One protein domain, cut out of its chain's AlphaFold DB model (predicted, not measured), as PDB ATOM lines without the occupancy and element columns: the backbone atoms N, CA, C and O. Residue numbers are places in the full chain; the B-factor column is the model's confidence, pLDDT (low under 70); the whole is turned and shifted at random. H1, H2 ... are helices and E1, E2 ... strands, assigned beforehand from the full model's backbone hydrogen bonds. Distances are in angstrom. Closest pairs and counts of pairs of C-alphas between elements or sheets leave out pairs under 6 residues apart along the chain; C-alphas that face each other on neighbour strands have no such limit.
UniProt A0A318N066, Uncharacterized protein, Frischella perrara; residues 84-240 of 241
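Overview. This is residues 84 to 240 of the 241 residues of an uncharacterized protein of Frischella perrara (UniProt A0A318N066). One strongly twisted sheet of seven strands has helices on both faces: H1 and H3, which cross steeply, pack on one face, and H2 packs on part of the other, over E7 and the strands beside it. Long strands E1, E2 and E3 make one side of the sheet, the shorter E7, E6, E5 and E4 the other, and residues 173 to 178, after H2, stick out. The printed part has 157 residues, with three named helices and seven named strands in the order H1 E1 E2 E3 H2 E4 E5 E6 E7 H3. The sheet's order is E1, E2, E3, E7, E6, E5, E4, antiparallel throughout, and the class is mixed, helices and strands. The whole is compact, with a radius of gyration of the C-alphas of 15.8 A and spans of 50 by 42 by 30 A.

Along the chain. H1, residues 84 to 96, begins at C-alpha 84 (-37.241, -11.217, 36.292) and is 18.8 A long. E1 is residues 100 to 109, 27.8 A, E2 residues 124 to 133, 28.6 A, and E3 residues 139 to 149, 29.3 A. H2, residues 155 to 172, is 25.5 A long and begins at C-alpha 155 (-53.951, -14.317, 31.897). E4 is residues 181 to 184, E5 residues 191 to 194, E6 residues 201 to 205 and E7 residues 208 to 213. H3, residues 218 to 240, is 33.7 A long and ends at C-alpha 240 (-51.623, -8.952, 46.269).

Arrangement. E1, E2 and E3 form a meander, each strand the antiparallel neighbour of the one before, and so do E4, E5, E6 and E7. N 104 of E1 and O 129 of E2 are within hydrogen-bond range at 2.9 A, as are N 128 of E2 and O 145 of E3 at 2.9 A. The two meanders are neighbours through E3 and E7, with N 146 and O 211 within hydrogen-bond range at 2.8 A. H1 and H3 are on the same face and touch, H3 with residues 224 to 232 alone; the closest C-alphas, of Thr 93 and Phe 228, are 5.7 A apart, at a steep tilt of 53 degrees, opposite ways. H2, on the opposite face at a height over the sheet of 8.6 A, is over E7 and, only just, E6, where 3 of its C-alphas fall. Every O i to N i+4 pair is within hydrogen-bond range in H1, 13 of 14 in H2 and 18 of 19 in H3.

Size, cuts and confidence. The farthest C-alphas, of Asn 118 and Glu 136, are 50.2 A apart. The printed part has no cut, and the long link is E1 to E2. Mean pLDDT of the printed part is 83.1; residues 112 to 121, 171 to 179, 186 to 189 and 239 to 240 are under 70.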
ATOM      1  N   LEU A  84     -38.185 -11.909  35.410       87.62
ATOM      2  CA  LEU A  84     -37.241 -11.217  36.292       87.62
ATOM      3  C   LEU A  84     -37.574 -11.417  37.774       87.62
ATOM      4  O   LEU A  84     -36.674 -11.636  38.585       87.62
ATOM      5  N   GLN A  85     -38.861 -11.371  38.126       89.44
ATOM      6  CA  GLN A  85     -39.314 -11.628  39.492       89.44
ATOM      7  C   GLN A  85     -38.961 -13.047  39.935       89.44
ATOM      8  O   GLN A  85     -38.363 -13.228  40.993       89.44
ATOM      9  N   ILE A  86     -39.286 -14.039  39.108       92.50
ATOM     10  CA  ILE A  86     -39.055 -15.452  39.415       92.50
ATOM     11  C   ILE A  86     -37.560 -15.766  39.554       92.50
ATOM     12  O   ILE A  86     -37.172 -16.451  40.499       92.50
ATOM     13  N   ILE A  87     -36.706 -15.214  38.688       92.38
ATOM     14  CA  ILE A  87     -35.249 -15.390  38.792       92.38
ATOM     15  C   ILE A  87     -34.698 -14.746  40.064       92.38
ATOM     16  O   ILE A  87     -33.923 -15.377  40.782       92.38
ATOM     17  N   SER A  88     -35.151 -13.538  40.407       93.12
ATOM     18  CA  SER A  88     -34.780 -12.898  41.675       93.12
ATOM     19  C   SER A  88     -35.202 -13.741  42.888       93.12
ATOM     20  O   SER A  88     -34.470 -13.806  43.877       93.12
ATOM     21  N   ILE A  89     -36.378 -14.377  42.846       94.69
ATOM     22  CA  ILE A  89     -36.827 -15.276  43.920       94.69
ATOM     23  C   ILE A  89     -35.905 -16.495  43.997       94.69
ATOM     24  O   ILE A  89     -35.386 -16.770  45.074       94.69
ATOM     25  N   LEU A  90     -35.605 -17.147  42.868       95.19
ATOM     26  CA  LEU A  90     -34.690 -18.291  42.822       95.19
ATOM     27  C   LEU A  90     -33.320 -17.954  43.427       95.19
ATOM     28  O   LEU A  90     -32.823 -18.681  44.285       95.19
ATOM     29  N   GLU A  91     -32.712 -16.834  43.033       94.81
ATOM     30  CA  GLU A  91     -31.417 -16.404  43.571       94.81
ATOM     31  C   GLU A  91     -31.451 -16.192  45.090       94.81
ATOM     32  O   GLU A  91     -30.501 -16.551  45.792       94.81
ATOM     33  N   LYS A  92     -32.537 -15.611  45.616       94.44
ATOM     34  CA  LYS A  92     -32.730 -15.443  47.062       94.44
ATOM     35  C   LYS A  92     -32.913 -16.788  47.757       94.44
ATOM     36  O   LYS A  92     -32.325 -16.987  48.818       94.44
ATOM     37  N   THR A  93     -33.689 -17.699  47.172       95.06
ATOM     38  CA  THR A  93     -33.901 -19.049  47.704       95.06
ATOM     39  C   THR A  93     -32.578 -19.795  47.824       95.06
ATOM     40  O   THR A  93     -32.280 -20.319  48.893       95.06
ATOM     41  N   LEU A  94     -31.748 -19.795  46.776       95.31
ATOM     42  CA  LEU A  94     -30.468 -20.510  46.785       95.31
ATOM     43  C   LEU A  94     -29.528 -19.999  47.887       95.31
ATOM     44  O   LEU A  94     -28.892 -20.804  48.557       95.31
ATOM     45  N   LYS A  95     -29.515 -18.686  48.155       94.12
ATOM     46  CA  LYS A  95     -28.727 -18.078  49.247       94.12
ATOM     47  C   LYS A  95     -29.208 -18.451  50.654       94.12
ATOM     48  O   LYS A  95     -28.452 -18.288  51.606       94.12
ATOM     49  N   LYS A  96     -30.460 -18.896  50.813       94.62
ATOM     50  CA  LYS A  96     -31.013 -19.345  52.108       94.62
ATOM     51  C   LYS A  96     -30.609 -20.778  52.448       94.62
ATOM     52  O   LYS A  96     -30.774 -21.211  53.588       94.62
ATOM     53  N   ILE A  97     -30.113 -21.532  51.473       92.69
ATOM     54  CA  ILE A  97     -29.652 -22.895  51.689       92.69
ATOM     55  C   ILE A  97     -28.240 -22.819  52.266       92.69
ATOM     56  O   ILE A  97     -27.372 -22.171  51.699       92.69
ATOM     57  N   ASN A  98     -28.012 -23.482  53.402       89.25
ATOM     58  CA  ASN A  98     -26.743 -23.451  54.141       89.25
ATOM     59  C   ASN A  98     -25.625 -24.294  53.481       89.25
ATOM     60  O   ASN A  98     -25.028 -25.143  54.140       89.25
ATOM     61  N   VAL A  99     -25.419 -24.121  52.173       91.62
ATOM     62  CA  VAL A  99     -24.335 -24.684  51.352       91.62
ATOM     63  C   VAL A  99     -24.031 -23.708  50.208       91.62
ATOM     64  O   VAL A  99     -24.915 -22.960  49.784       91.62
ATOM     65  N   ASP A 100     -22.815 -23.732  49.671       92.44
ATOM     66  CA  ASP A 100     -22.429 -22.808  48.604       92.44
ATOM     67  C   ASP A 100     -23.021 -23.222  47.252       92.44
ATOM     68  O   ASP A 100     -22.563 -24.163  46.600       92.44
ATOM     69  N   LEU A 101     -24.041 -22.481  46.812       94.94
ATOM     70  CA  LEU A 101     -24.701 -22.666  45.522       94.94
ATOM     71  C   LEU A 101     -24.495 -21.461  44.615       94.94
ATOM     72  O   LEU A 101     -24.733 -20.312  44.994       94.94
ATOM     73  N   LYS A 102     -24.112 -21.735  43.369       93.69
ATOM     74  CA  LYS A 102     -23.989 -20.732  42.309       93.69
ATOM     75  C   LYS A 102     -25.026 -20.989  41.233       93.69
ATOM     76  O   LYS A 102     -25.158 -22.110  40.750       93.69
ATOM     77  N   LEU A 103     -25.716 -19.931  40.822       95.81
ATOM     78  CA  LEU A 103     -26.620 -19.954  39.680       95.81
ATOM     79  C   LEU A 103     -25.896 -19.381  38.459       95.81
ATOM     80  O   LEU A 103     -25.395 -18.258  38.500       95.81
ATOM     81  N   LYS A 104     -25.828 -20.145  37.368       96.50
ATOM     82  CA  LYS A 104     -25.198 -19.714  36.116       96.50
ATOM     83  C   LYS A 104     -26.181 -19.829  34.964       96.50
ATOM     84  O   LYS A 104     -26.624 -20.925  34.641       96.50
ATOM     85  N   TYR A 105     -26.474 -18.708  34.313       96.38
ATOM     86  CA  TYR A 105     -27.276 -18.697  33.094       96.38
ATOM     87  C   TYR A 105     -26.605 -19.508  31.979       96.38
ATOM     88  O   TYR A 105     -25.400 -19.383  31.746       96.38
ATOM     89  N   VAL A 106     -27.395 -20.333  31.293       96.62
ATOM     90  CA  VAL A 106     -26.938 -21.169  30.176       96.62
ATOM     91  C   VAL A 106     -27.480 -20.634  28.862       96.62
ATOM     92  O   VAL A 106     -26.709 -20.356  27.946       96.62
ATOM     93  N   ARG A 107     -28.808 -20.531  28.751       94.25
ATOM     94  CA  ARG A 107     -29.492 -20.116  27.523       94.25
ATOM     95  C   ARG A 107     -30.941 -19.738  27.789       94.25
ATOM     96  O   ARG A 107     -31.537 -20.183  28.765       94.25
ATOM     97  N   SER A 108     -31.513 -19.009  26.842       92.19
ATOM     98  CA  SER A 108     -32.946 -18.772  26.720       92.19
ATOM     99  C   SER A 108     -33.388 -19.248  25.348       92.19
ATOM    100  O   SER A 108     -32.664 -19.078  24.363       92.19
ATOM    101  N   PHE A 109     -34.543 -19.892  25.286       87.31
ATOM    102  CA  PHE A 109     -35.122 -20.321  24.030       87.31
ATOM    103  C   PHE A 109     -36.640 -20.285  24.086       87.31
ATOM    104  O   PHE A 109     -37.281 -20.428  25.126       87.31
ATOM    105  N   GLN A 110     -37.211 -20.120  22.907       83.75
ATOM    106  CA  GLN A 110     -38.634 -20.200  22.670       83.75
ATOM    107  C   GLN A 110     -38.876 -21.444  21.833       83.75
ATOM    108  O   GLN A 110     -38.678 -21.454  20.623       83.75
ATOM    109  N   PHE A 111     -39.235 -22.534  22.505       72.75
ATOM    110  CA  PHE A 111     -39.590 -23.763  21.812       72.75
ATOM    111  C   PHE A 111     -41.038 -23.682  21.341       72.75
ATOM    112  O   PHE A 111     -41.956 -23.763  22.159       72.75
ATOM    113  N   ASN A 112     -41.231 -23.496  20.039       66.38
ATOM    114  CA  ASN A 112     -42.546 -23.637  19.443       66.38
ATOM    115  C   ASN A 112     -42.851 -25.133  19.324       66.38
ATOM    116  O   ASN A 112     -42.347 -25.795  18.421       66.38
ATOM    117  N   ILE A 113     -43.681 -25.643  20.238       60.66
ATOM    118  CA  ILE A 113     -44.165 -27.033  20.208       60.66
ATOM    119  C   ILE A 113     -44.901 -27.323  18.883       60.66
ATOM    120  O   ILE A 113     -45.015 -28.469  18.470       60.66
ATOM    121  N   LEU A 114     -45.358 -26.276  18.188       54.06
ATOM    122  CA  LEU A 114     -46.406 -26.333  17.176       54.06
ATOM    123  C   LEU A 114     -45.897 -26.136  15.740       54.06
ATOM    124  O   LEU A 114     -46.697 -26.159  14.811       54.06
ATOM    125  N   GLY A 115     -44.596 -25.886  15.534       48.50
ATOM    126  CA  GLY A 115     -43.965 -25.788  14.204       48.50
ATOM    127  C   GLY A 115     -44.528 -24.737  13.226       48.50
ATOM    128  O   GLY A 115     -44.030 -24.642  12.107       48.50
ATOM    129  N   ASN A 116     -45.535 -23.945  13.613       44.91
ATOM    130  CA  ASN A 116     -46.293 -23.082  12.707       44.91
ATOM    131  C   ASN A 116     -46.062 -21.584  12.961       44.91
ATOM    132  O   ASN A 116     -45.959 -21.133  14.102       44.91
ATOM    133  N   ASN A 117     -46.043 -20.816  11.866       39.88
ATOM    134  CA  ASN A 117     -45.764 -19.374  11.781       39.88
ATOM    135  C   ASN A 117     -46.934 -18.468  12.226       39.88
ATOM    136  O   ASN A 117     -47.147 -17.404  11.641       39.88
ATOM    137  N   ASN A 118     -47.719 -18.859  13.232       45.56
ATOM    138  CA  ASN A 118     -48.713 -17.942  13.795       45.56
ATOM    139  C   ASN A 118     -48.050 -16.991  14.801       45.56
ATOM    140  O   ASN A 118     -47.121 -17.360  15.512       45.56
ATOM    141  N   HIS A 119     -48.541 -15.751  14.847       47.75
ATOM    142  CA  HIS A 119     -47.984 -14.607  15.590       47.75
ATOM    143  C   HIS A 119     -48.105 -14.731  17.128       47.75
ATOM    144  O   HIS A 119     -48.082 -13.727  17.841       47.75
ATOM    145  N   TYR A 120     -48.260 -15.944  17.657       57.50
ATOM    146  CA  TYR A 120     -48.299 -16.187  19.093       57.50
ATOM    147  C   TYR A 120     -46.887 -16.182  19.661       57.50
ATOM    148  O   TYR A 120     -45.987 -16.820  19.122       57.50
ATOM    149  N   ILE A 121     -46.696 -15.468  20.770       64.94
ATOM    150  CA  ILE A 121     -45.428 -15.445  21.497       64.94
ATOM    151  C   ILE A 121     -45.362 -16.735  22.329       64.94
ATOM    152  O   ILE A 121     -46.089 -16.844  23.324       64.94
ATOM    153  N   PRO A 122     -44.543 -17.734  21.951       72.38
ATOM    154  CA  PRO A 122     -44.363 -18.917  22.777       72.38
ATOM    155  C   PRO A 122     -43.739 -18.517  24.127       72.38
ATOM    156  O   PRO A 122     -42.893 -17.620  24.168       72.38
ATOM    157  N   PRO A 123     -44.098 -19.190  25.236       80.88
ATOM    158  CA  PRO A 123     -43.467 -18.987  26.522       80.88
ATOM    159  C   PRO A 123     -41.952 -19.125  26.382       80.88
ATOM    160  O   PRO A 123     -41.446 -19.981  25.639       80.88
ATOM    161  N   THR A 124     -41.241 -18.260  27.079       87.62
ATOM    162  CA  THR A 124     -39.785 -18.270  27.081       87.62
ATOM    163  C   THR A 124     -39.326 -19.259  28.134       87.62
ATOM    164  O   THR A 124     -39.808 -19.212  29.264       87.62
ATOM    165  N   THR A 125     -38.412 -20.150  27.757       90.56
ATOM    166  CA  THR A 125     -37.732 -21.056  28.677       90.56
ATOM    167  C   THR A 125     -36.317 -20.551  28.907       90.56
ATOM    168  O   THR A 125     -35.526 -20.459  27.967       90.56
ATOM    169  N   GLU A 126     -35.977 -20.257  30.156       94.25
ATOM    170  CA  GLU A 126     -34.614 -19.930  30.568       94.25
ATOM    171  C   GLU A 126     -34.011 -21.087  31.350       94.25
ATOM    172  O   GLU A 126     -34.653 -21.655  32.232       94.25
ATOM    173  N   VAL A 127     -32.775 -21.440  31.007       95.06
ATOM    174  CA  VAL A 127     -32.043 -22.551  31.612       95.06
ATOM    175  C   VAL A 127     -30.853 -22.015  32.380       95.06
ATOM    176  O   VAL A 127     -30.056 -21.229  31.854       95.06
ATOM    177  N   TYR A 128     -30.702 -22.520  33.596       97.00
ATOM    178  CA  TYR A 128     -29.596 -22.222  34.484       97.00
ATOM    179  C   TYR A 128     -28.971 -23.512  34.999       97.00
ATOM    180  O   TYR A 128     -29.661 -24.507  35.212       97.00
ATOM    181  N   ASN A 129     -27.667 -23.466  35.253       97.06
ATOM    182  CA  ASN A 129     -26.983 -24.460  36.064       97.06
ATOM    183  C   ASN A 129     -26.992 -23.992  37.519       97.06
ATOM    184  O   ASN A 129     -26.600 -22.858  37.809       97.06
ATOM    185  N   ILE A 130     -27.389 -24.884  38.416       96.44
ATOM    186  CA  ILE A 130     -27.183 -24.776  39.854       96.44
ATOM    187  C   ILE A 130     -25.936 -25.594  40.168       96.44
ATOM    188  O   ILE A 130     -25.906 -26.795  39.918       96.44
ATOM    189  N   ILE A 131     -24.898 -24.937  40.671       96.56
ATOM    190  CA  ILE A 131     -23.581 -25.536  40.893       96.56
ATOM    191  C   ILE A 131     -23.300 -25.512  42.390       96.56
ATOM    192  O   ILE A 131     -23.220 -24.431  42.976       96.56
ATOM    193  N   LEU A 132     -23.138 -26.690  42.986       96.56
ATOM    194  CA  LEU A 132     -22.683 -26.856  44.361       96.56
ATOM    195  C   LEU A 132     -21.157 -26.758  44.397       96.56
ATOM    196  O   LEU A 132     -20.470 -27.470  43.658       96.56
ATOM    197  N   THR A 133     -20.629 -25.904  45.268       95.19
ATOM    198  CA  THR A 133     -19.185 -25.774  45.489       95.19
ATOM    199  C   THR A 133     -18.795 -25.983  46.950       95.19
ATOM    200  O   THR A 133     -19.641 -25.893  47.833       95.19
ATOM    201  N   ASN A 134     -17.518 -26.274  47.207       93.00
ATOM    202  CA  ASN A 134     -16.923 -26.122  48.540       93.00
ATOM    203  C   ASN A 134     -16.307 -24.723  48.724       93.00
ATOM    204  O   ASN A 134     -16.240 -23.940  47.771       93.00
ATOM    205  N   ASP A 135     -15.774 -24.463  49.921       90.38
ATOM    206  CA  ASP A 135     -15.095 -23.214  50.301       90.38
ATOM    207  C   ASP A 135     -13.913 -22.853  49.371       90.38
ATOM    208  O   ASP A 135     -13.568 -21.684  49.196       90.38
ATOM    209  N   GLU A 136     -13.301 -23.851  48.724       92.94
ATOM    210  CA  GLU A 136     -12.216 -23.682  47.746       92.94
ATOM    211  C   GLU A 136     -12.721 -23.443  46.309       92.94
ATOM    212  O   GLU A 136     -11.932 -23.392  45.365       92.94
ATOM    213  N   ASN A 137     -14.033 -23.271  46.116       89.75
ATOM    214  CA  ASN A 137     -14.713 -23.148  44.822       89.75
ATOM    215  C   ASN A 137     -14.617 -24.383  43.905       89.75
ATOM    216  O   ASN A 137     -14.868 -24.268  42.700       89.75
ATOM    217  N   GLN A 138     -14.290 -25.562  44.436       94.31
ATOM    218  CA  GLN A 138     -14.333 -26.813  43.677       94.31
ATOM    219  C   GLN A 138     -15.785 -27.251  43.484       94.31
ATOM    220  O   GLN A 138     -16.587 -27.152  44.409       94.31
ATOM    221  N   ILE A 139     -16.122 -27.738  42.289       95.38
ATOM    222  CA  ILE A 139     -17.471 -28.218  41.965       95.38
ATOM    223  C   ILE A 139     -17.674 -29.593  42.602       95.38
ATOM    224  O   ILE A 139     -16.927 -30.524  42.306       95.38
ATOM    225  N   LEU A 140     -18.693 -29.711  43.450       95.31
ATOM    226  CA  LEU A 140     -19.069 -30.959  44.122       95.31
ATOM    227  C   LEU A 140     -20.249 -31.661  43.441       95.31
ATOM    228  O   LEU A 140     -20.442 -32.858  43.623       95.31
ATOM    229  N   GLY A 141     -21.039 -30.919  42.670       94.88
ATOM    230  CA  GLY A 141     -22.175 -31.439  41.928       94.88
ATOM    231  C   GLY A 141     -22.972 -30.320  41.276       94.88
ATOM    232  O   GLY A 141     -22.757 -29.135  41.546       94.88
ATOM    233  N   ASP A 142     -23.884 -30.697  40.394       95.50
ATOM    234  CA  ASP A 142     -24.692 -29.765  39.631       95.50
ATOM    235  C   ASP A 142     -26.087 -30.315  39.334       95.50
ATOM    236  O   ASP A 142     -26.346 -31.515  39.392       95.50
ATOM    237  N   ALA A 143     -26.999 -29.401  39.040       95.62
ATOM    238  CA  ALA A 143     -28.297 -29.692  38.455       95.62
ATOM    239  C   ALA A 143     -28.660 -28.562  37.493       95.62
ATOM    240  O   ALA A 143     -28.186 -27.429  37.638       95.62
ATOM    241  N   LYS A 144     -29.530 -28.832  36.524       95.25
ATOM    242  CA  LYS A 144     -30.108 -27.780  35.687       95.25
ATOM    243  C   LYS A 144     -31.497 -27.434  36.180       95.25
ATOM    244  O   LYS A 144     -32.245 -28.304  36.609       95.25
ATOM    245  N   ILE A 145     -31.842 -26.157  36.077       94.75
ATOM    246  CA  ILE A 145     -33.198 -25.663  36.274       94.75
ATOM    247  C   ILE A 145     -33.642 -24.926  35.014       94.75
ATOM    248  O   ILE A 145     -32.968 -24.008  34.543       94.75
ATOM    249  N   ALA A 146     -34.759 -25.362  34.443       93.56
ATOM    250  CA  ALA A 146     -35.451 -24.682  33.362       93.56
ATOM    251  C   ALA A 146     -36.721 -24.032  33.909       93.56
ATOM    252  O   ALA A 146     -37.524 -24.679  34.575       93.56
ATOM    253  N   ILE A 147     -36.910 -22.754  33.601       93.19
ATOM    254  CA  ILE A 147     -38.079 -21.976  34.003       93.19
ATOM    255  C   ILE A 147     -38.754 -21.488  32.735       93.19
ATOM    256  O   ILE A 147     -38.154 -20.757  31.950       93.19
ATOM    257  N   THR A 148     -39.993 -21.916  32.532       90.94
ATOM    258  CA  THR A 148     -40.811 -21.559  31.377       90.94
ATOM    259  C   THR A 148     -41.963 -20.681  31.826       90.94
ATOM    260  O   THR A 148     -42.749 -21.114  32.664       90.94
ATOM    261  N   ILE A 149     -42.093 -19.475  31.268       90.31
ATOM    262  CA  ILE A 149     -43.166 -18.544  31.644       90.31
ATOM    263  C   ILE A 149     -43.891 -18.015  30.415       90.31
ATOM    264  O   ILE A 149     -43.271 -17.481  29.489       90.31
ATOM    265  N   SER A 150     -45.220 -18.135  30.416       87.06
ATOM    266  CA  SER A 150     -46.065 -17.544  29.377       87.06
ATOM    267  C   SER A 150     -46.309 -16.069  29.673       87.06
ATOM    268  O   SER A 150     -46.858 -15.734  30.719       87.06
ATOM    269  N   GLN A 151     -45.899 -15.188  28.758       82.50
ATOM    270  CA  GLN A 151     -46.037 -13.727  28.875       82.50
ATOM    271  C   GLN A 151     -47.234 -13.187  28.067       82.50
ATOM    272  O   GLN A 151     -47.234 -12.033  27.640       82.50
ATOM    273  N   LEU A 152     -48.240 -14.027  27.796       83.31
ATOM    274  CA  LEU A 152     -49.459 -13.581  27.121       83.31
ATOM    275  C   LEU A 152     -50.207 -12.568  27.998       83.31
ATOM    276  O   LEU A 152     -50.316 -12.750  29.208       83.31
ATOM    277  N   GLN A 153     -50.741 -11.513  27.374       82.50
ATOM    278  CA  GLN A 153     -51.535 -10.493  28.075       82.50
ATOM    279  C   GLN A 153     -52.833 -11.073  28.645       82.50
ATOM    280  O   GLN A 153     -53.270 -10.683  29.725       82.50
ATOM    281  N   ASP A 154     -53.447 -12.013  27.923       86.25
ATOM    282  CA  ASP A 154     -54.569 -12.780  28.443       86.25
ATOM    283  C   ASP A 154     -54.047 -13.794  29.469       86.25
ATOM    284  O   ASP A 154     -53.394 -14.784  29.133       86.25
ATOM    285  N   ILE A 155     -54.358 -13.524  30.735       85.75
ATOM    286  CA  ILE A 155     -53.951 -14.317  31.897       85.75
ATOM    287  C   ILE A 155     -54.445 -15.757  31.774       85.75
ATOM    288  O   ILE A 155     -53.706 -16.693  32.075       85.75
ATOM    289  N   LYS A 156     -55.673 -15.959  31.292       83.94
ATOM    290  CA  LYS A 156     -56.238 -17.300  31.159       83.94
ATOM    291  C   LYS A 156     -55.493 -18.078  30.085       83.94
ATOM    292  O   LYS A 156     -55.128 -19.228  30.311       83.94
ATOM    293  N   GLN A 157     -55.185 -17.438  28.964       81.06
ATOM    294  CA  GLN A 157     -54.374 -18.057  27.916       81.06
ATOM    295  C   GLN A 157     -52.933 -18.313  28.380       81.06
ATOM    296  O   GLN A 157     -52.359 -19.352  28.059       81.06
ATOM    297  N   ALA A 158     -52.348 -17.421  29.187       84.56
ATOM    298  CA  ALA A 158     -51.002 -17.602  29.730       84.56
ATOM    299  C   ALA A 158     -50.896 -18.863  30.598       84.56
ATOM    300  O   ALA A 158     -49.950 -19.649  30.476       84.56
ATOM    301  N   TYR A 159     -51.898 -19.062  31.447       86.00
ATOM    302  CA  TYR A 159     -52.037 -20.248  32.270       86.00
ATOM    303  C   TYR A 159     -52.148 -21.488  31.367       86.00
ATOM    304  O   TYR A 159     -51.286 -22.367  31.414       86.00
ATOM    305  N   LEU A 160     -53.156 -21.528  30.494       80.25
ATOM    306  CA  LEU A 160     -53.435 -22.696  29.658       80.25
ATOM    307  C   LEU A 160     -52.230 -23.123  28.802       80.25
ATOM    308  O   LEU A 160     -51.916 -24.307  28.688       80.25
ATOM    309  N   HIS A 161     -51.489 -22.156  28.266       81.31
ATOM    310  CA  HIS A 161     -50.288 -22.424  27.480       81.31
ATOM    311  C   HIS A 161     -49.163 -23.074  28.307       81.31
ATOM    312  O   HIS A 161     -48.418 -23.920  27.813       81.31
ATOM    313  N   THR A 162     -49.033 -22.703  29.579       83.75
ATOM    314  CA  THR A 162     -48.016 -23.261  30.483       83.75
ATOM    315  C   THR A 162     -48.323 -24.713  30.831       83.75
ATOM    316  O   THR A 162     -47.442 -25.568  30.784       83.75
ATOM    317  N   GLN A 163     -49.590 -24.997  31.113       82.19
ATOM    318  CA  GLN A 163     -50.086 -26.342  31.371       82.19
ATOM    319  C   GLN A 163     -49.841 -27.285  30.189       82.19
ATOM    320  O   GLN A 163     -49.367 -28.402  30.376       82.19
ATOM    321  N   GLN A 164     -50.132 -26.844  28.965       77.25
ATOM    322  CA  GLN A 164     -49.841 -27.655  27.784       77.25
ATOM    323  C   GLN A 164     -48.350 -27.928  27.629       77.25
ATOM    324  O   GLN A 164     -47.964 -29.041  27.288       77.25
ATOM    325  N   ARG A 165     -47.506 -26.930  27.922       79.69
ATOM    326  CA  ARG A 165     -46.054 -27.106  27.912       79.69
ATOM    327  C   ARG A 165     -45.632 -28.203  28.881       79.69
ATOM    328  O   ARG A 165     -44.870 -29.079  28.501       79.69
ATOM    329  N   PHE A 166     -46.158 -28.165  30.099       82.81
ATOM    330  CA  PHE A 166     -45.893 -29.166  31.125       82.81
ATOM    331  C   PHE A 166     -46.283 -30.570  30.672       82.81
ATOM    332  O   PHE A 166     -45.472 -31.486  30.747       82.81
ATOM    333  N   ILE A 167     -47.479 -30.708  30.101       79.06
ATOM    334  CA  ILE A 167     -47.963 -31.975  29.551       79.06
ATOM    335  C   ILE A 167     -47.060 -32.474  28.409       79.06
ATOM    336  O   ILE A 167     -46.693 -33.642  28.385       79.06
ATOM    337  N   PHE A 168     -46.650 -31.587  27.502       75.75
ATOM    338  CA  PHE A 168     -45.735 -31.910  26.406       75.75
ATOM    339  C   PHE A 168     -44.348 -32.360  26.892       75.75
ATOM    340  O   PHE A 168     -43.765 -33.288  26.332       75.75
ATOM    341  N   TYR A 169     -43.803 -31.725  27.936       75.12
ATOM    342  CA  TYR A 169     -42.480 -32.067  28.473       75.12
ATOM    343  C   TYR A 169     -42.412 -33.487  29.049       75.12
ATOM    344  O   TYR A 169     -41.323 -34.063  29.066       75.12
ATOM    345  N   PHE A 170     -43.541 -34.073  29.457       73.50
ATOM    346  CA  PHE A 170     -43.586 -35.484  29.841       73.50
ATOM    347  C   PHE A 170     -43.296 -36.439  28.675       73.50
ATOM    348  O   PHE A 170     -42.737 -37.507  28.905       73.50
ATOM    349  N   ASP A 171     -43.627 -36.059  27.439       62.31
ATOM    350  CA  ASP A 171     -43.499 -36.935  26.267       62.31
ATOM    351  C   ASP A 171     -42.241 -36.616  25.435       62.31
ATOM    352  O   ASP A 171     -41.539 -37.512  24.962       62.31
ATOM    353  N   PHE A 172     -41.860 -35.334  25.334       61.47
ATOM    354  CA  PHE A 172     -40.723 -34.886  24.510       61.47
ATOM    355  C   PHE A 172     -39.362 -35.470  24.932       61.47
ATOM    356  O   PHE A 172     -38.435 -35.531  24.123       61.47
ATOM    357  N   GLY A 173     -39.219 -35.902  26.188       54.53
ATOM    358  CA  GLY A 173     -37.999 -36.550  26.675       54.53
ATOM    359  C   GLY A 173     -37.916 -38.049  26.379       54.53
ATOM    360  O   GLY A 173     -36.810 -38.577  26.271       54.53
ATOM    361  N   TYR A 174     -39.055 -38.740  26.243       53.44
ATOM    362  CA  TYR A 174     -39.114 -40.201  26.246       53.44
ATOM    363  C   TYR A 174     -40.348 -40.707  25.489       53.44
ATOM    364  O   TYR A 174     -41.387 -40.954  26.092       53.44
ATOM    365  N   SER A 175     -40.208 -40.939  24.180       49.50
ATOM    366  CA  SER A 175     -41.236 -41.508  23.292       49.50
ATOM    367  C   SER A 175     -41.574 -42.973  23.636       49.50
ATOM    368  O   SER A 175     -41.222 -43.907  22.908       49.50
ATOM    369  N   SER A 176     -42.190 -43.203  24.792       51.66
ATOM    370  CA  SER A 176     -42.479 -44.518  25.357       51.66
ATOM    371  C   SER A 176     -43.919 -44.563  25.848       51.66
ATOM    372  O   SER A 176     -44.368 -43.695  26.581       51.66
ATOM    373  N   GLU A 177     -44.622 -45.652  25.539       52.09
ATOM    374  CA  GLU A 177     -45.990 -45.902  26.020       52.09
ATOM    375  C   GLU A 177     -46.091 -46.116  27.546       52.09
ATOM    376  O   GLU A 177     -47.191 -46.246  28.089       52.09
ATOM    377  N   ARG A 178     -44.951 -46.193  28.245       53.22
ATOM    378  CA  ARG A 178     -44.865 -46.294  29.709       53.22
ATOM    379  C   ARG A 178     -44.731 -44.908  30.329       53.22
ATOM    380  O   ARG A 178     -43.852 -44.153  29.931       53.22
ATOM    381  N   ILE A 179     -45.561 -44.634  31.333       57.69
ATOM    382  CA  ILE A 179     -45.487 -43.426  32.158       57.69
ATOM    383  C   ILE A 179     -44.168 -43.467  32.937       57.69
ATOM    384  O   ILE A 179     -43.974 -44.351  33.769       57.69
ATOM    385  N   HIS A 180     -43.270 -42.521  32.662       75.00
ATOM    386  CA  HIS A 180     -41.987 -42.365  33.366       75.00
ATOM    387  C   HIS A 180     -42.071 -41.398  34.545       75.00
ATOM    388  O   HIS A 180     -41.051 -40.984  35.081       75.00
ATOM    389  N   PHE A 181     -43.281 -41.011  34.939       78.62
ATOM    390  CA  PHE A 181     -43.497 -39.954  35.909       78.62
ATOM    391  C   PHE A 181     -44.510 -40.348  36.974       78.62
ATOM    392  O   PHE A 181     -45.544 -40.950  36.695       78.62
ATOM    393  N   GLU A 182     -44.226 -39.955  38.206       82.81
ATOM    394  CA  GLU A 182     -45.128 -40.103  39.342       82.81
ATOM    395  C   GLU A 182     -45.505 -38.730  39.874       82.81
ATOM    396  O   GLU A 182     -44.643 -37.862  40.034       82.81
ATOM    397  N   LYS A 183     -46.788 -38.549  40.198       83.19
ATOM    398  CA  LYS A 183     -47.265 -37.331  40.848       83.19
ATOM    399  C   LYS A 183     -46.541 -37.119  42.183       83.19
ATOM    400  O   LYS A 183     -46.363 -38.051  42.966       83.19
ATOM    401  N   MET A 184     -46.167 -35.874  42.448       81.88
ATOM    402  CA  MET A 184     -45.616 -35.415  43.716       81.88
ATOM    403  C   MET A 184     -46.621 -34.490  44.389       81.88
ATOM    404  O   MET A 184     -46.903 -33.406  43.890       81.88
ATOM    405  N   ASP A 185     -47.152 -34.908  45.533       72.50
ATOM    406  CA  ASP A 185     -48.116 -34.100  46.291       72.50
ATOM    407  C   ASP A 185     -47.444 -33.070  47.223       72.50
ATOM    408  O   ASP A 185     -48.122 -32.244  47.825       72.50
ATOM    409  N   ASN A 186     -46.114 -33.122  47.378       66.00
ATOM    410  CA  ASN A 186     -45.343 -32.251  48.274       66.00
ATOM    411  C   ASN A 186     -44.771 -30.992  47.599       66.00
ATOM    412  O   ASN A 186     -44.342 -30.088  48.309       66.00
ATOM    413  N   LEU A 187     -44.772 -30.927  46.267       61.72
ATOM    414  CA  LEU A 187     -44.330 -29.775  45.480       61.72
ATOM    415  C   LEU A 187     -45.550 -29.102  44.840       61.72
ATOM    416  O   LEU A 187     -45.854 -29.284  43.664       61.72
ATOM    417  N   GLY A 188     -46.295 -28.351  45.648       58.56
ATOM    418  CA  GLY A 188     -47.447 -27.584  45.173       58.56
ATOM    419  C   GLY A 188     -48.548 -28.478  44.636       58.56
ATOM    420  O   GLY A 188     -48.500 -29.701  44.735       58.56
ATOM    421  N   THR A 189     -49.595 -27.878  44.083       57.88
ATOM    422  CA  THR A 189     -50.741 -28.660  43.612       57.88
ATOM    423  C   THR A 189     -50.418 -29.505  42.369       57.88
ATOM    424  O   THR A 189     -51.174 -30.432  42.064       57.88
ATOM    425  N   TYR A 190     -49.289 -29.251  41.687       78.00
ATOM    426  CA  TYR A 190     -48.949 -29.852  40.393       78.00
ATOM    427  C   TYR A 190     -47.460 -30.136  40.248       78.00
ATOM    428  O   TYR A 190     -46.727 -29.359  39.638       78.00
ATOM    429  N   ALA A 191     -47.017 -31.281  40.742       85.00
ATOM    430  CA  ALA A 191     -45.668 -31.740  40.482       85.00
ATOM    431  C   ALA A 191     -45.639 -33.201  40.067       85.00
ATOM    432  O   ALA A 191     -46.533 -33.991  40.382       85.00
ATOM    433  N   ALA A 192     -44.578 -33.547  39.354       86.94
ATOM    434  CA  ALA A 192     -44.248 -34.908  39.000       86.94
ATOM    435  C   ALA A 192     -42.734 -35.104  39.022       86.94
ATOM    436  O   ALA A 192     -41.992 -34.237  38.561       86.94
ATOM    437  N   LYS A 193     -42.291 -36.261  39.507       86.88
ATOM    438  CA  LYS A 193     -40.895 -36.715  39.433       86.88
ATOM    439  C   LYS A 193     -40.734 -37.756  38.344       86.88
ATOM    440  O   LYS A 193     -41.656 -38.536  38.108       86.88
ATOM    441  N   ASP A 194     -39.561 -37.775  37.732       83.56
ATOM    442  CA  ASP A 194     -39.123 -38.872  36.876       83.56
ATOM    443  C   ASP A 194     -38.873 -40.119  37.758       83.56
ATOM    444  O   ASP A 194     -38.283 -40.021  38.835       83.56
ATOM    445  N   ILE A 195     -39.383 -41.286  37.352       82.31
ATOM    446  CA  ILE A 195     -39.202 -42.561  38.077       82.31
ATOM    447  C   ILE A 195     -37.926 -43.305  37.661       82.31
ATOM    448  O   ILE A 195     -37.567 -44.307  38.276       82.31
ATOM    449  N   VAL A 196     -37.286 -42.865  36.576       80.50
ATOM    450  CA  VAL A 196     -36.063 -43.439  36.004       80.50
ATOM    451  C   VAL A 196     -34.844 -42.605  36.390       80.50
ATOM    452  O   VAL A 196     -33.775 -43.168  36.631       80.50
ATOM    453  N   LYS A 197     -34.986 -41.276  36.446       79.19
ATOM    454  CA  LYS A 197     -33.926 -40.342  36.842       79.19
ATOM    455  C   LYS A 197     -34.208 -39.715  38.201       79.19
ATOM    456  O   LYS A 197     -34.956 -38.748  38.324       79.19
ATOM    457  N   ASP A 198     -33.536 -40.234  39.219       81.06
ATOM    458  CA  ASP A 198     -33.606 -39.680  40.567       81.06
ATOM    459  C   ASP A 198     -33.162 -38.208  40.598       81.06
ATOM    460  O   ASP A 198     -32.131 -37.837  40.038       81.06
ATOM    461  N   GLY A 199     -33.928 -37.370  41.298       78.62
ATOM    462  CA  GLY A 199     -33.653 -35.936  41.438       78.62
ATOM    463  C   GLY A 199     -34.197 -35.056  40.309       78.62
ATOM    464  O   GLY A 199     -34.191 -33.833  40.473       78.62
ATOM    465  N   ASP A 200     -34.716 -35.648  39.229       87.00
ATOM    466  CA  ASP A 200     -35.389 -34.935  38.145       87.00
ATOM    467  C   ASP A 200     -36.893 -34.839  38.431       87.00
ATOM    468  O   ASP A 200     -37.572 -35.822  38.748       87.00
ATOM    469  N   PHE A 201     -37.439 -33.634  38.329       87.44
ATOM    470  CA  PHE A 201     -38.860 -33.393  38.543       87.44
ATOM    471  C   PHE A 201     -39.282 -32.059  37.941       87.44
ATOM    472  O   PHE A 201     -38.475 -31.192  37.603       87.44
ATOM    473  N   MET A 202     -40.585 -31.894  37.803       89.25
ATOM    474  CA  MET A 202     -41.195 -30.719  37.222       89.25
ATOM    475  C   MET A 202     -42.444 -30.343  37.994       89.25
ATOM    476  O   MET A 202     -43.149 -31.205  38.516       89.25
ATOM    477  N   TRP A 203     -42.729 -29.051  38.037       88.75
ATOM    478  CA  TRP A 203     -43.955 -28.540  38.616       88.75
ATOM    479  C   TRP A 203     -44.444 -27.310  37.873       88.75
ATOM    480  O   TRP A 203     -43.680 -26.622  37.190       88.75
ATOM    481  N   ILE A 204     -45.732 -27.029  38.007       86.56
ATOM    482  CA  ILE A 204     -46.331 -25.799  37.499       86.56
ATOM    483  C   ILE A 204     -46.893 -24.976  38.641       86.56
ATOM    484  O   ILE A 204     -47.379 -25.486  39.646       86.56
ATOM    485  N   TYR A 205     -46.835 -23.671  38.447       84.19
ATOM    486  CA  TYR A 205     -47.437 -22.695  39.323       84.19
ATOM    487  C   TYR A 205     -47.895 -21.515  38.467       84.19
ATOM    488  O   TYR A 205     -47.077 -20.791  37.895       84.19
ATOM    489  N   LYS A 206     -49.211 -21.308  38.360       84.88
ATOM    490  CA  LYS A 206     -49.804 -20.264  37.507       84.88
ATOM    491  C   LYS A 206     -49.382 -20.393  36.032       84.88
ATOM    492  O   LYS A 206     -49.513 -21.451  35.429       84.88
ATOM    493  N   ASN A 207     -48.869 -19.315  35.439       86.94
ATOM    494  CA  ASN A 207     -48.303 -19.262  34.089       86.94
ATOM    495  C   ASN A 207     -46.798 -19.604  34.051       86.94
ATOM    496  O   ASN A 207     -46.115 -19.228  33.095       86.94
ATOM    497  N   MET A 208     -46.274 -20.250  35.095       90.00
ATOM    498  CA  MET A 208     -44.897 -20.726  35.180       90.00
ATOM    499  C   MET A 208     -44.853 -22.249  35.291       90.00
ATOM    500  O   MET A 208     -45.606 -22.863  36.039       90.00
ATOM    501  N   MET A 209     -43.914 -22.844  34.571       90.19
ATOM    502  CA  MET A 209     -43.487 -24.225  34.724       90.19
ATOM    503  C   MET A 209     -42.013 -24.218  35.103       90.19
ATOM    504  O   MET A 209     -41.220 -23.495  34.496       90.19
ATOM    505  N   VAL A 210     -41.641 -25.039  36.074       91.50
ATOM    506  CA  VAL A 210     -40.254 -25.239  36.473       91.50
ATOM    507  C   VAL A 210     -39.907 -26.710  36.318       91.50
ATOM    508  O   VAL A 210     -40.696 -27.589  36.652       91.50
ATOM    509  N   GLN A 211     -38.721 -26.972  35.792       90.50
ATOM    510  CA  GLN A 211     -38.166 -28.305  35.636       90.50
ATOM    511  C   GLN A 211     -36.760 -28.312  36.216       90.50
ATOM    512  O   GLN A 211     -35.941 -27.465  35.857       90.50
ATOM    513  N   ILE A 212     -36.470 -29.284  37.071       91.56
ATOM    514  CA  ILE A 212     -35.113 -29.635  37.471       91.56
ATOM    515  C   ILE A 212     -34.748 -30.939  36.771       91.56
ATOM    516  O   ILE A 212     -35.535 -31.883  36.767       91.56
ATOM    517  N   PHE A 213     -33.590 -30.949  36.118       90.62
ATOM    518  CA  PHE A 213     -33.150 -32.070  35.295       90.62
ATOM    519  C   PHE A 213     -31.628 -32.212  35.279       90.62
ATOM    520  O   PHE A 213     -30.906 -31.261  35.605       90.62
ATOM    521  N   ASP A 214     -31.156 -33.388  34.858       89.19
ATOM    522  CA  ASP A 214     -29.738 -33.766  34.888       89.19
ATOM    523  C   ASP A 214     -29.134 -33.540  36.293       89.19
ATOM    524  O   ASP A 214     -28.062 -32.943  36.425       89.19
ATOM    525  N   SER A 215     -29.851 -33.935  37.354       90.69
ATOM    526  CA  SER A 215     -29.400 -33.694  38.729       90.69
ATOM    527  C   SER A 215     -28.363 -34.710  39.214       90.69
ATOM    528  O   SER A 215     -28.636 -35.901  39.349       90.69
ATOM    529  N   ASN A 216     -27.191 -34.204  39.600       92.75
ATOM    530  CA  ASN A 216     -26.162 -34.932  40.349       92.75
ATOM    531  C   ASN A 216     -26.170 -34.577  41.852       92.75
ATOM    532  O   ASN A 216     -25.267 -34.965  42.590       92.75
ATOM    533  N   ILE A 217     -27.176 -33.822  42.310       91.81
ATOM    534  CA  ILE A 217     -27.330 -33.338  43.692       91.81
ATOM    535  C   ILE A 217     -28.752 -33.609  44.202       91.81
ATOM    536  O   ILE A 217     -29.421 -32.725  44.723       91.81
ATOM    537  N   GLN A 218     -29.229 -34.842  44.040       87.00
ATOM    538  CA  GLN A 218     -30.645 -35.235  44.141       87.00
ATOM    539  C   GLN A 218     -31.372 -34.740  45.405       87.00
ATOM    540  O   GLN A 218     -32.412 -34.084  45.304       87.00
ATOM    541  N   GLU A 219     -30.821 -34.992  46.599       86.06
ATOM    542  CA  GLU A 219     -31.414 -34.528  47.866       86.06
ATOM    543  C   GLU A 219     -31.522 -32.997  47.919       86.06
ATOM    544  O   GLU A 219     -32.512 -32.426  48.389       86.06
ATOM    545  N   LEU A 220     -30.499 -32.322  47.395       91.62
ATOM    546  CA  LEU A 220     -30.434 -30.872  47.346       91.62
ATOM    547  C   LEU A 220     -31.388 -30.303  46.293       91.62
ATOM    548  O   LEU A 220     -32.013 -29.282  46.557       91.62
ATOM    549  N   SER A 221     -31.560 -30.970  45.149       90.62
ATOM    550  CA  SER A 221     -32.529 -30.596  44.115       90.62
ATOM    551  C   SER A 221     -33.945 -30.536  44.671       90.62
ATOM    552  O   SER A 221     -34.613 -29.514  44.514       90.62
ATOM    553  N   LEU A 222     -34.381 -31.573  45.394       87.56
ATOM    554  CA  LEU A 222     -35.710 -31.583  46.009       87.56
ATOM    555  C   LEU A 222     -35.866 -30.455  47.039       87.56
ATOM    556  O   LEU A 222     -36.879 -29.755  47.057       87.56
ATOM    557  N   LYS A 223     -34.843 -30.237  47.874       91.00
ATOM    558  CA  LYS A 223     -34.834 -29.135  48.843       91.00
ATOM    559  C   LYS A 223     -34.927 -27.768  48.161       91.00
ATOM    560  O   LYS A 223     -35.706 -26.929  48.611       91.00
ATOM    561  N   ILE A 224     -34.159 -27.551  47.091       91.50
ATOM    562  CA  ILE A 224     -34.176 -26.313  46.304       91.50
ATOM    563  C   ILE A 224     -35.585 -26.041  45.797       91.50
ATOM    564  O   ILE A 224     -36.061 -24.922  45.945       91.50
ATOM    565  N   ALA A 225     -36.264 -27.038  45.235       88.69
ATOM    566  CA  ALA A 225     -37.596 -26.817  44.694       88.69
ATOM    567  C   ALA A 225     -38.660 -26.540  45.742       88.69
ATOM    568  O   ALA A 225     -39.435 -25.611  45.546       88.69
ATOM    569  N   ASN A 226     -38.661 -27.285  46.852       88.25
ATOM    570  CA  ASN A 226     -39.611 -27.042  47.938       88.25
ATOM    571  C   ASN A 226     -39.465 -25.603  48.443       88.25
ATOM    572  O   ASN A 226     -40.425 -24.837  48.454       88.25
ATOM    573  N   MET A 227     -38.230 -25.199  48.757       92.19
ATOM    574  CA  MET A 227     -37.959 -23.839  49.218       92.19
ATOM    575  C   MET A 227     -38.257 -22.794  48.136       92.19
ATOM    576  O   MET A 227     -38.724 -21.704  48.443       92.19
ATOM    577  N   PHE A 228     -37.980 -23.084  46.864       92.25
ATOM    578  CA  PHE A 228     -38.230 -22.133  45.782       92.25
ATOM    579  C   PHE A 228     -39.725 -21.903  45.591       92.25
ATOM    580  O   PHE A 228     -40.162 -20.761  45.482       92.25
ATOM    581  N   GLN A 229     -40.515 -22.969  45.610       88.06
ATOM    582  CA  GLN A 229     -41.959 -22.876  45.505       88.06
ATOM    583  C   GLN A 229     -42.574 -22.119  46.690       88.06
ATOM    584  O   GLN A 229     -43.370 -21.209  46.465       88.06
ATOM    585  N   GLU A 230     -42.175 -22.436  47.926       89.25
ATOM    586  CA  GLU A 230     -42.636 -21.719  49.124       89.25
ATOM    587  C   GLU A 230     -42.356 -20.214  49.022       89.25
ATOM    588  O   GLU A 230     -43.221 -19.385  49.311       89.25
ATOM    589  N   GLU A 231     -41.160 -19.845  48.560       91.62
ATOM    590  CA  GLU A 231     -40.774 -18.445  48.375       91.62
ATOM    591  C   GLU A 231     -41.566 -17.768  47.252       91.62
ATOM    592  O   GLU A 231     -41.966 -16.614  47.405       91.62
ATOM    593  N   VAL A 232     -41.851 -18.473  46.151       89.62
ATOM    594  CA  VAL A 232     -42.719 -17.964  45.079       89.62
ATOM    595  C   VAL A 232     -44.122 -17.685  45.612       89.62
ATOM    596  O   VAL A 232     -44.648 -16.591  45.410       89.62
ATOM    597  N   GLU A 233     -44.724 -18.632  46.331       86.06
ATOM    598  CA  GLU A 233     -46.060 -18.464  46.908       86.06
ATOM    599  C   GLU A 233     -46.118 -17.316  47.917       86.06
ATOM    600  O   GLU A 233     -47.055 -16.516  47.907       86.06
ATOM    601  N   HIS A 234     -45.117 -17.228  48.787       87.62
ATOM    602  CA  HIS A 234     -45.035 -16.198  49.811       87.62
ATOM    603  C   HIS A 234     -44.841 -14.798  49.217       87.62
ATOM    604  O   HIS A 234     -45.561 -13.868  49.587       87.62
ATOM    605  N   GLU A 235     -43.909 -14.631  48.277       86.19
ATOM    606  CA  GLU A 235     -43.656 -13.328  47.655       86.19
ATOM    607  C   GLU A 235     -44.835 -12.880  46.782       86.19
ATOM    608  O   GLU A 235     -45.131 -11.687  46.714       86.19
ATOM    609  N   LEU A 236     -45.572 -13.814  46.175       79.06
ATOM    610  CA  LEU A 236     -46.778 -13.474  45.423       79.06
ATOM    611  C   LEU A 236     -47.958 -13.115  46.316       79.06
ATOM    612  O   LEU A 236     -48.701 -12.212  45.945       79.06
ATOM    613  N   LYS A 237     -48.131 -13.743  47.485       80.25
ATOM    614  CA  LYS A 237     -49.156 -13.309  48.452       80.25
ATOM    615  C   LYS A 237     -48.944 -11.850  48.857       80.25
ATOM    616  O   LYS A 237     -49.860 -11.054  48.708       80.25
ATOM    617  N   LYS A 238     -47.712 -11.469  49.212       80.00
ATOM    618  CA  LYS A 238     -47.366 -10.081  49.579       80.00
ATOM    619  C   LYS A 238     -47.648  -9.041  48.499       80.00
ATOM    620  O   LYS A 238     -47.864  -7.883  48.819       80.00
ATOM    621  N   LEU A 239     -47.554  -9.414  47.224       69.75
ATOM    622  CA  LEU A 239     -47.797  -8.488  46.112       69.75
ATOM    623  C   LEU A 239     -49.289  -8.200  45.893       69.75
ATOM    624  O   LEU A 239     -49.615  -7.256  45.175       69.75
ATOM    625  N   HIS A 240     -50.173  -9.020  46.466       66.81
ATOM    626  CA  HIS A 240     -51.623  -8.952  46.269       66.81
ATOM    627  C   HIS A 240     -52.403  -8.726  47.579       66.81
ATOM    628  O   HIS A 240     -53.634  -8.724  47.546       66.81
TER     629      HIS A 240